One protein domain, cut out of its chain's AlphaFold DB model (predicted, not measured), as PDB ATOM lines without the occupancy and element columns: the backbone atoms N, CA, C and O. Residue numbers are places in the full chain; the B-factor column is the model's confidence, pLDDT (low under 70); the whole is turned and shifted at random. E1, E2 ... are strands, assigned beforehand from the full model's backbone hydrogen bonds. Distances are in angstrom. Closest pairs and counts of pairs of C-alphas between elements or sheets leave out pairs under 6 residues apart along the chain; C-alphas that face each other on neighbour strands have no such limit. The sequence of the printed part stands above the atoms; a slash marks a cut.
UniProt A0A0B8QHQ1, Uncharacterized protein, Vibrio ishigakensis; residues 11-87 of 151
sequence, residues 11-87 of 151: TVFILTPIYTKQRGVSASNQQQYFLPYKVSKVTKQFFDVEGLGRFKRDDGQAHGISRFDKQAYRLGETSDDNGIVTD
ATOM      1  N   THR A  11      74.744  83.025  82.281       96.06
ATOM      2  CA  THR A  11      75.171  81.693  81.859       96.06
ATOM      3  C   THR A  11      76.183  81.144  82.855       96.06
ATOM      4  O   THR A  11      77.211  81.770  83.114       96.06
ATOM      5  N   VAL A  12      75.922  79.941  83.353       95.75
ATOM      6  CA  VAL A  12      76.883  79.131  84.108       95.75
ATOM      7  C   VAL A  12      77.158  77.835  83.361       95.75
ATOM      8  O   VAL A  12      76.328  77.371  82.586       95.75
ATOM      9  N   PHE A  13      78.319  77.244  83.592       95.19
ATOM     10  CA  PHE A  13      78.764  76.021  82.942       95.19
ATOM     11  C   PHE A  13      78.714  74.870  83.926       95.19
ATOM     12  O   PHE A  13      79.215  74.985  85.041       95.19
ATOM     13  N   ILE A  14      78.105  73.760  83.525       92.56
ATOM     14  CA  ILE A  14      77.987  72.576  84.374       92.56
ATOM     15  C   ILE A  14      78.547  71.384  83.618       92.56
ATOM     16  O   ILE A  14      78.181  71.121  82.469       92.56
ATOM     17  N   LEU A  15      79.438  70.665  84.296       89.56
ATOM     18  CA  LEU A  15      80.059  69.463  83.774       89.56
ATOM     19  C   LEU A  15      78.989  68.377  83.610       89.56
ATOM     20  O   LEU A  15      78.385  67.904  84.576       89.56
ATOM     21  N   THR A  16      78.696  68.047  82.356       86.62
ATOM     22  CA  THR A  16      77.600  67.161  81.971       86.62
ATOM     23  C   THR A  16      78.180  65.922  81.288       86.62
ATOM     24  O   THR A  16      78.879  66.061  80.282       86.62
ATOM     25  N   PRO A  17      77.934  64.710  81.819       81.88
ATOM     26  CA  PRO A  17      78.386  63.476  81.191       81.88
ATOM     27  C   PRO A  17      77.508  63.106  79.997       81.88
ATOM     28  O   PRO A  17      76.316  63.423  79.955       81.88
ATOM     29  N   ILE A  18      78.067  62.317  79.083       77.56
ATOM     30  CA  ILE A  18      77.269  61.578  78.105       77.56
ATOM     31  C   ILE A  18      76.772  60.293  78.764       77.56
ATOM     32  O   ILE A  18      77.534  59.356  79.011       77.56
ATOM     33  N   TYR A  19      75.472  60.237  79.052       65.38
ATOM     34  CA  TYR A  19      74.842  59.025  79.564       65.38
ATOM     35  C   TYR A  19      74.699  58.001  78.436       65.38
ATOM     36  O   TYR A  19      73.795  58.092  77.607       65.38
ATOM     37  N   THR A  20      75.568  56.991  78.416       58.66
ATOM     38  CA  THR A  20      75.364  55.821  77.561       58.66
ATOM     39  C   THR A  20      74.266  54.940  78.162       58.66
ATOM     40  O   THR A  20      74.214  54.710  79.371       58.66
ATOM     41  N   LYS A  21      73.368  54.401  77.327       51.84
ATOM     42  CA  LYS A  21      72.385  53.387  77.763       51.84
ATOM     43  C   LYS A  21      73.022  52.014  78.027       51.84
ATOM     44  O   LYS A  21      72.303  51.057  78.324       51.84
ATOM     45  N   GLN A  22      74.347  51.883  77.927       47.84
ATOM     46  CA  GLN A  22      75.035  50.635  78.231       47.84
ATOM     47  C   GLN A  22      74.979  50.362  79.738       47.84
ATOM     48  O   GLN A  22      75.711  50.948  80.536       47.84
ATOM     49  N   ARG A  23      74.099  49.433  80.130       41.75
ATOM     50  CA  ARG A  23      74.114  48.832  81.468       41.75
ATOM     51  C   ARG A  23      75.529  48.318  81.761       41.75
ATOM     52  O   ARG A  23      75.997  47.423  81.068       41.75
ATOM     53  N   GLY A  24      76.168  48.851  82.801       43.69
ATOM     54  CA  GLY A  24      77.421  48.311  83.344       43.69
ATOM     55  C   GLY A  24      78.691  49.123  83.080       43.69
ATOM     56  O   GLY A  24      79.735  48.737  83.596       43.69
ATOM     57  N   VAL A  25      78.636  50.245  82.353       46.19
ATOM     58  CA  VAL A  25      79.780  51.175  82.295       46.19
ATOM     59  C   VAL A  25      79.764  52.038  83.558       46.19
ATOM     60  O   VAL A  25      78.770  52.710  83.840       46.19
ATOM     61  N   SER A  26      80.836  51.994  84.351       45.75
ATOM     62  CA  SER A  26      80.969  52.839  85.541       45.75
ATOM     63  C   SER A  26      80.977  54.321  85.148       45.75
ATOM     64  O   SER A  26      81.572  54.708  84.142       45.75
ATOM     65  N   ALA A  27      80.348  55.167  85.970       50.12
ATOM     66  CA  ALA A  27      80.292  56.618  85.752       50.12
ATOM     67  C   ALA A  27      81.685  57.278  85.643       50.12
ATOM     68  O   ALA A  27      81.812  58.344  85.053       50.12
ATOM     69  N   SER A  28      82.731  56.619  86.158       48.50
ATOM     70  CA  SER A  28      84.126  57.079  86.144       48.50
ATOM     71  C   SER A  28      84.769  57.156  84.754       48.50
ATOM     72  O   SER A  28      85.778  57.831  84.609       48.50
ATOM     73  N   ASN A  29      84.220  56.468  83.747       50.50
ATOM     74  CA  ASN A  29      84.794  56.422  82.394       50.50
ATOM     75  C   ASN A  29      83.960  57.207  81.368       50.50
ATOM     76  O   ASN A  29      84.199  57.100  80.165       50.50
ATOM     77  N   GLN A  30      82.944  57.951  81.814       65.12
ATOM     78  CA  GLN A  30      82.100  58.738  80.919       65.12
ATOM     79  C   GLN A  30      82.804  60.043  80.555       65.12
ATOM     80  O   GLN A  30      83.235  60.781  81.434       65.12
ATOM     81  N   GLN A  31      82.895  60.336  79.255       76.81
ATOM     82  CA  GLN A  31      83.327  61.650  78.786       76.81
ATOM     83  C   GLN A  31      82.349  62.717  79.287       76.81
ATOM     84  O   GLN A  31      81.127  62.519  79.262       76.81
ATOM     85  N   GLN A  32      82.899  63.836  79.748       85.19
ATOM     86  CA  GLN A  32      82.152  64.947  80.317       85.19
ATOM     87  C   GLN A  32      82.495  66.239  79.586       85.19
ATOM     88  O   GLN A  32      83.615  66.417  79.111       85.19
ATOM     89  N   TYR A  33      81.510  67.126  79.492       90.69
ATOM     90  CA  TYR A  33      81.617  68.378  78.755       90.69
ATOM     91  C   TYR A  33      81.016  69.514  79.574       90.69
ATOM     92  O   TYR A  33      79.961  69.353  80.194       90.69
ATOM     93  N   PHE A  34      81.665  70.672  79.568       93.69
ATOM     94  CA  PHE A  34      81.102  71.889  80.132       93.69
ATOM     95  C   PHE A  34      80.003  72.422  79.222       93.69
ATOM     96  O   PHE A  34      80.262  72.884  78.109       93.69
ATOM     97  N   LEU A  35      78.767  72.365  79.712       94.31
ATOM     98  CA  LEU A  35      77.609  72.867  78.985       94.31
ATOM     99  C   LEU A  35      77.082  74.153  79.618       94.31
ATOM    100  O   LEU A  35      76.986  74.214  80.848       94.31
ATOM    101  N   PRO A  36      76.720  75.160  78.806       96.00
ATOM    102  CA  PRO A  36      76.116  76.387  79.285       96.00
ATOM    103  C   PRO A  36      74.661  76.145  79.691       96.00
ATOM    104  O   PRO A  36      73.872  75.566  78.947       96.00
ATOM    105  N   TYR A  37      74.284  76.670  80.848       95.44
ATOM    106  CA  TYR A  37      72.911  76.704  81.326       95.44
ATOM    107  C   TYR A  37      72.552  78.090  81.845       95.44
ATOM    108  O   TYR A  37      73.401  78.835  82.339       95.44
ATOM    109  N   LYS A  38      71.264  78.423  81.748       96.75
ATOM    110  CA  LYS A  38      70.731  79.706  82.197       96.75
ATOM    111  C   LYS A  38      70.329  79.675  83.658       96.75
ATOM    112  O   LYS A  38      69.674  78.745  84.128       96.75
ATOM    113  N   VAL A  39      70.707  80.725  84.371       96.12
ATOM    114  CA  VAL A  39      70.239  80.983  85.729       96.12
ATOM    115  C   VAL A  39      68.785  81.434  85.661       96.12
ATOM    116  O   VAL A  39      68.473  82.455  85.055       96.12
ATOM    117  N   SER A  40      67.893  80.682  86.299       96.25
ATOM    118  CA  SER A  40      66.450  80.968  86.329       96.25
ATOM    119  C   SER A  40      66.010  81.693  87.594       96.25
ATOM    120  O   SER A  40      64.986  82.376  87.603       96.25
ATOM    121  N   LYS A  41      66.766  81.557  88.687       95.00
ATOM    122  CA  LYS A  41      66.445  82.181  89.972       95.00
ATOM    123  C   LYS A  41      67.708  82.493  90.744       95.00
ATOM    124  O   LYS A  41      68.627  81.683  90.768       95.00
ATOM    125  N   VAL A  42      67.715  83.613  91.461       94.25
ATOM    126  CA  VAL A  42      68.807  83.979  92.367       94.25
ATOM    127  C   VAL A  42      68.245  84.396  93.722       94.25
ATOM    128  O   VAL A  42      67.254  85.115  93.823       94.25
ATOM    129  N   THR A  43      68.885  83.932  94.788       92.50
ATOM    130  CA  THR A  43      68.637  84.317  96.182       92.50
ATOM    131  C   THR A  43      69.971  84.636  96.858       92.50
ATOM    132  O   THR A  43      71.037  84.444  96.273       92.50
ATOM    133  N   LYS A  44      69.951  85.095  98.115       89.62
ATOM    134  CA  LYS A  44      71.191  85.374  98.863       89.62
ATOM    135  C   LYS A  44      72.089  84.140  99.042       89.62
ATOM    136  O   LYS A  44      73.299  84.297  99.078       89.62
ATOM    137  N   GLN A  45      71.515  82.942  99.143       90.94
ATOM    138  CA  GLN A  45      72.251  81.708  99.469       90.94
ATOM    139  C   GLN A  45      72.301  80.698  98.318       90.94
ATOM    140  O   GLN A  45      73.186  79.846  98.280       90.94
ATOM    141  N   PHE A  46      71.367  80.792  97.375       92.62
ATOM    142  CA  PHE A  46      71.192  79.818  96.301       92.62
ATOM    143  C   PHE A  46      70.868  80.487  94.976       92.62
ATOM    144  O   PHE A  46      70.305  81.583  94.956       92.62
ATOM    145  N   PHE A  47      71.123  79.778  93.890       94.19
ATOM    146  CA  PHE A  47      70.586  80.078  92.571       94.19
ATOM    147  C   PHE A  47      70.056  78.795  91.928       94.19
ATOM    148  O   PHE A  47      70.532  77.708  92.241       94.19
ATOM    149  N   ASP A  48      69.057  78.912  91.059       93.38
ATOM    150  CA  ASP A  48      68.523  77.783  90.301       93.38
ATOM    151  C   ASP A  48      68.953  77.916  88.834       93.38
ATOM    152  O   ASP A  48      69.030  79.019  88.286       93.38
ATOM    153  N   VAL A  49      69.221  76.783  88.197       92.69
ATOM    154  CA  VAL A  49      69.643  76.664  86.803       92.69
ATOM    155  C   VAL A  49      68.584  75.884  86.031       92.69
ATOM    156  O   VAL A  49      68.113  74.836  86.488       92.69
ATOM    157  N   GLU A  50      68.193  76.402  84.868       88.81
ATOM    158  CA  GLU A  50      67.170  75.790  84.019       88.81
ATOM    159  C   GLU A  50      67.518  74.342  83.664       88.81
ATOM    160  O   GLU A  50      68.641  74.027  83.275       88.81
ATOM    161  N   GLY A  51      66.548  73.440  83.833       83.69
ATOM    162  CA  GLY A  51      66.705  72.016  83.520       83.69
ATOM    163  C   GLY A  51      67.586  71.213  84.486       83.69
ATOM    164  O   GLY A  51      67.651  69.993  84.348       83.69
ATOM    165  N   LEU A  52      68.231  71.849  85.475       86.38
ATOM    166  CA  LEU A  52      69.158  71.171  86.393       86.38
ATOM    167  C   LEU A  52      68.829  71.322  87.879       86.38
ATOM    168  O   LEU A  52      69.110  70.400  88.645       86.38
ATOM    169  N   GLY A  53      68.212  72.430  88.295       88.50
ATOM    170  CA  GLY A  53      67.768  72.631  89.676       88.50
ATOM    171  C   GLY A  53      68.635  73.609  90.470       88.50
ATOM    172  O   GLY A  53      69.186  74.549  89.908       88.50
ATOM    173  N   ARG A  54      68.690  73.434  91.796       91.12
ATOM    174  CA  ARG A  54      69.230  74.421  92.747       91.12
ATOM    175  C   ARG A  54      70.703  74.203  93.085       91.12
ATOM    176  O   ARG A  54      71.118  73.079  93.350       91.12
ATOM    177  N   PHE A  55      71.443  75.299  93.219       92.81
ATOM    178  CA  PHE A  55      72.865  75.363  93.548       92.81
ATOM    179  C   PHE A  55      73.130  76.341  94.701       92.81
ATOM    180  O   PHE A  55      72.475  77.378  94.819       92.81
ATOM    181  N   LYS A  56      74.088  76.012  95.571       92.00
ATOM    182  CA  LYS A  56      74.647  76.896  96.598       92.00
ATOM    183  C   LYS A  56      75.435  78.014  95.925       92.00
ATOM    184  O   LYS A  56      76.248  77.775  95.040       92.00
ATOM    185  N   ARG A  57      75.226  79.248  96.372       90.50
ATOM    186  CA  ARG A  57      75.873  80.431  95.790       90.50
ATOM    187  C   ARG A  57      77.352  80.552  96.176       90.50
ATOM    188  O   ARG A  57      78.134  81.096  95.404       90.50
ATOM    189  N   ASP A  58      77.744  80.041  97.340       88.38
ATOM    190  CA  ASP A  58      79.117  80.177  97.847       88.38
ATOM    191  C   ASP A  58      80.156  79.354  97.069       88.38
ATOM    192  O   ASP A  58      81.323  79.730  97.013       88.38
ATOM    193  N   ASP A  59      79.758  78.236  96.476       87.38
ATOM    194  CA  ASP A  59      80.680  77.307  95.814       87.38
ATOM    195  C   ASP A  59      80.135  76.740  94.496       87.38
ATOM    196  O   ASP A  59      80.829  75.976  93.824       87.38
ATOM    197  N   GLY A  60      78.908  77.112  94.118       90.31
ATOM    198  CA  GLY A  60      78.233  76.581  92.941       90.31
ATOM    199  C   GLY A  60      77.867  75.108  93.068       90.31
ATOM    200  O   GLY A  60      77.612  74.488  92.043       90.31
ATOM    201  N   GLN A  61      77.874  74.514  94.267       90.38
ATOM    202  CA  GLN A  61      77.545  73.098  94.448       90.38
ATOM    203  C   GLN A  61      76.038  72.868  94.409       90.38
ATOM    204  O   GLN A  61      75.271  73.609  95.027       90.38
ATOM    205  N   ALA A  62      75.593  71.803  93.749       89.19
ATOM    206  CA  ALA A  62      74.188  71.412  93.752       89.19
ATOM    207  C   ALA A  62      73.659  71.222  95.189       89.19
ATOM    208  O   ALA A  62      74.292  70.602  96.045       89.19
ATOM    209  N   HIS A  63      72.480  71.776  95.474       81.62
ATOM    210  CA  HIS A  63      71.881  71.763  96.807       81.62
ATOM    211  C   HIS A  63      70.723  70.765  96.904       81.62
ATOM    212  O   HIS A  63      69.809  70.786  96.085       81.62
ATOM    213  N   GLY A  64      70.712  69.943  97.959       64.69
ATOM    214  CA  GLY A  64      69.551  69.121  98.328       64.69
ATOM    215  C   GLY A  64      69.291  67.899  97.442       64.69
ATOM    216  O   GLY A  64      68.285  67.223  97.639       64.69
ATOM    217  N   ILE A  65      70.182  67.578  96.500       59.00
ATOM    218  CA  ILE A  65      70.069  66.373  95.674       59.00
ATOM    219  C   ILE A  65      71.123  65.373  96.147       59.00
ATOM    220  O   ILE A  65      72.315  65.577  95.951       59.00
ATOM    221  N   SER A  66      70.693  64.292  96.801       47.94
ATOM    222  CA  SER A  66      71.565  63.429  97.616       47.94
ATOM    223  C   SER A  66      72.596  62.582  96.843       47.94
ATOM    224  O   SER A  66      73.141  61.646  97.428       47.94
ATOM    225  N   ARG A  67      72.822  62.823  95.542       50.91
ATOM    226  CA  ARG A  67      73.677  61.984  94.673       50.91
ATOM    227  C   ARG A  67      74.349  62.700  93.492       50.91
ATOM    228  O   ARG A  67      74.862  62.017  92.612       50.91
ATOM    229  N   PHE A  68      74.337  64.031  93.420       56.91
ATOM    230  CA  PHE A  68      74.996  64.733  92.313       56.91
ATOM    231  C   PHE A  68      76.043  65.707  92.836       56.91
ATOM    232  O   PHE A  68      75.696  66.800  93.276       56.91
ATOM    233  N   ASP A  69      77.314  65.334  92.691       67.06
ATOM    234  CA  ASP A  69      78.483  66.213  92.826       67.06
ATOM    235  C   ASP A  69      78.573  67.163  91.620       67.06
ATOM    236  O   ASP A  69      79.581  67.260  90.926       67.06
ATOM    237  N   LYS A  70      77.455  67.820  91.289       84.69
ATOM    238  CA  LYS A  70      77.421  68.812  90.221       84.69
ATOM    239  C   LYS A  70      77.885  70.139  90.785       84.69
ATOM    240  O   LYS A  70      77.330  70.637  91.767       84.69
ATOM    241  N   GLN A  71      78.855  70.722  90.101       89.75
ATOM    242  CA  GLN A  71      79.319  72.069  90.347       89.75
ATOM    243  C   GLN A  71      79.050  72.926  89.111       89.75
ATOM    244  O   GLN A  71      79.186  72.470  87.971       89.75
ATOM    245  N   ALA A  72      78.609  74.151  89.360       93.31
ATOM    246  CA  ALA A  72      78.506  75.191  88.359       93.31
ATOM    247  C   ALA A  72      79.775  76.047  88.374       93.31
ATOM    248  O   ALA A  72      80.313  76.348  89.439       93.31
ATOM    249  N   TYR A  73      80.189  76.475  87.187       94.25
ATOM    250  CA  TYR A  73      81.375  77.284  86.941       94.25
ATOM    251  C   TYR A  73      81.033  78.492  86.056       94.25
ATOM    252  O   TYR A  73      80.018  78.514  85.359       94.25
ATOM    253  N   ARG A  74      81.885  79.510  86.050       93.56
ATOM    254  CA  ARG A  74      81.913  80.593  85.066       93.56
ATOM    255  C   ARG A  74      82.871  80.235  83.931       93.56
ATOM    256  O   ARG A  74      83.784  79.427  84.085       93.56
ATOM    257  N   LEU A  75      82.670  80.873  82.780       93.62
ATOM    258  CA  LEU A  75      83.581  80.740  81.646       93.62
ATOM    259  C   LEU A  75      85.002  81.172  82.043       93.62
ATOM    260  O   LEU A  75      85.174  82.224  82.657       93.62
ATOM    261  N   GLY A  76      86.004  80.382  81.663       92.75
ATOM    262  CA  GLY A  76      87.415  80.659  81.934       92.75
ATOM    263  C   GLY A  76      87.903  80.261  83.330       92.75
ATOM    264  O   GLY A  76      89.086  80.431  83.613       92.75
ATOM    265  N   GLU A  77      87.040  79.727  84.199       91.06
ATOM    266  CA  GLU A  77      87.480  79.157  85.478       91.06
ATOM    267  C   GLU A  77      88.277  77.866  85.299       91.06
ATOM    268  O   GLU A  77      88.087  77.139  84.328       91.06
ATOM    269  N   THR A  78      89.121  77.541  86.275       89.12
ATOM    270  CA  THR A  78      89.774  76.231  86.363       89.12
ATOM    271  C   THR A  78      88.889  75.266  87.148       89.12
ATOM    272  O   THR A  78      88.487  75.563  88.272       89.12
ATOM    273  N   SER A  79      88.613  74.101  86.569       85.69
ATOM    274  CA  SER A  79      88.066  72.933  87.260       85.69
ATOM    275  C   SER A  79      89.214  72.002  87.637       85.69
ATOM    276  O   SER A  79      90.050  71.698  86.783       85.69
ATOM    277  N   ASP A  80      89.235  71.556  88.897       78.81
ATOM    278  CA  ASP A  80      90.348  70.815  89.514       78.81
ATOM    279  C   ASP A  80      90.826  69.612  88.676       78.81
ATOM    280  O   ASP A  80      92.030  69.387  88.570       78.81
ATOM    281  N   ASP A  81      89.905  68.920  87.993       78.00
ATOM    282  CA  ASP A  81      90.203  67.716  87.203       78.00
ATOM    283  C   ASP A  81      89.960  67.869  85.687       78.00
ATOM    284  O   ASP A  81      90.353  67.004  84.907       78.00
ATOM    285  N   ASN A  82      89.306  68.950  85.241       80.69
ATOM    286  CA  ASN A  82      88.808  69.077  83.857       80.69
ATOM    287  C   ASN A  82      89.384  70.278  83.090       80.69
ATOM    288  O   ASN A  82      88.977  70.551  81.960       80.69
ATOM    289  N   GLY A  83      90.345  70.992  83.683       86.19
ATOM    290  CA  GLY A  83      91.028  72.112  83.042       86.19
ATOM    291  C   GLY A  83      90.184  73.386  82.992       86.19
ATOM    292  O   GLY A  83      89.378  73.651  83.883       86.19
ATOM    293  N   ILE A  84      90.413  74.215  81.972       92.69
ATOM    294  CA  ILE A  84      89.740  75.512  81.833       92.69
ATOM    295  C   ILE A  84      88.329  75.318  81.271       92.69
ATOM    296  O   ILE A  84      88.130  74.701  80.223       92.69
ATOM    297  N   VAL A  85      87.355  75.920  81.946       93.44
ATOM    298  CA  VAL A  85      85.946  75.927  81.568       93.44
ATOM    299  C   VAL A  85      85.770  76.706  80.271       93.44
ATOM    300  O   VAL A  85      85.991  77.917  80.201       93.44
ATOM    301  N   THR A  86      85.330  75.999  79.239       93.88
ATOM    302  CA  THR A  86      85.008  76.535  77.913       93.88
ATOM    303  C   THR A  86      83.611  76.080  77.506       93.88
ATOM    304  O   THR A  86      83.066  75.145  78.089       93.88
ATOM    305  N   ASP A  87      83.001  76.746  76.526       94.69
ATOM    306  CA  ASP A  87      81.745  76.260  75.954       94.69
ATOM    307  C   ASP A  87      82.019  75.065  75.041       94.69
ATOM    308  O   ASP A  87      82.530  75.232  73.933       94.69
TER     309      ASP A  87
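This is residues 11 to 87 of the 151 residues of an uncharacterized protein of Vibrio ishigakensis (UniProt A0A0B8QHQ1). With little regular structure, this is a four-strand sheet curled like part of a barrel; the long unnamed stretch 57 to 87 folds back to pair briefly with E1, and residues 21 to 26 stick out. The 77 printed residues include four named strands, E1 E2 E3 E4 along the chain and across the antiparallel sheet: a meander, each the antiparallel neighbour of the one before. The class is all strand, with 26 residues in named elements; the whole is compact, radius of gyration of the C-alphas 13.0 A, spans 40 by 27 by 19 A.

E1, residues 11 to 17, forms a hairpin with E2, residues 32 to 42; N 12 and O 37 are 2.9 A apart, within hydrogen-bond range. E2 bends by 57 degrees at residue 38, and its residues 39 to 42 pair with E3, residues 46 to 49, in a second hairpin; N 40 and O 48 are 2.8 A apart. E3 and E4, residues 53 to 56, form a third, with N 47 and O 55 2.9 A apart. E1 and E4 are apart. Residues 72 to 73 pair antiparallel with residues 13 to 14 of E1.

E1 begins at C-alpha 11 (75.171, 81.693, 81.859) and measures 18.5 A; E2 measures 26.2 A. E4 ends at C-alpha 56 (74.647, 76.896, 96.598).

The C-alphas farthest apart, of Gly 24 and Lys 44, are 40.7 A apart. The printed part has no cut. The link E1 to E2 is long. Residues 19 to 30 and 64 to 69 have pLDDT under 70.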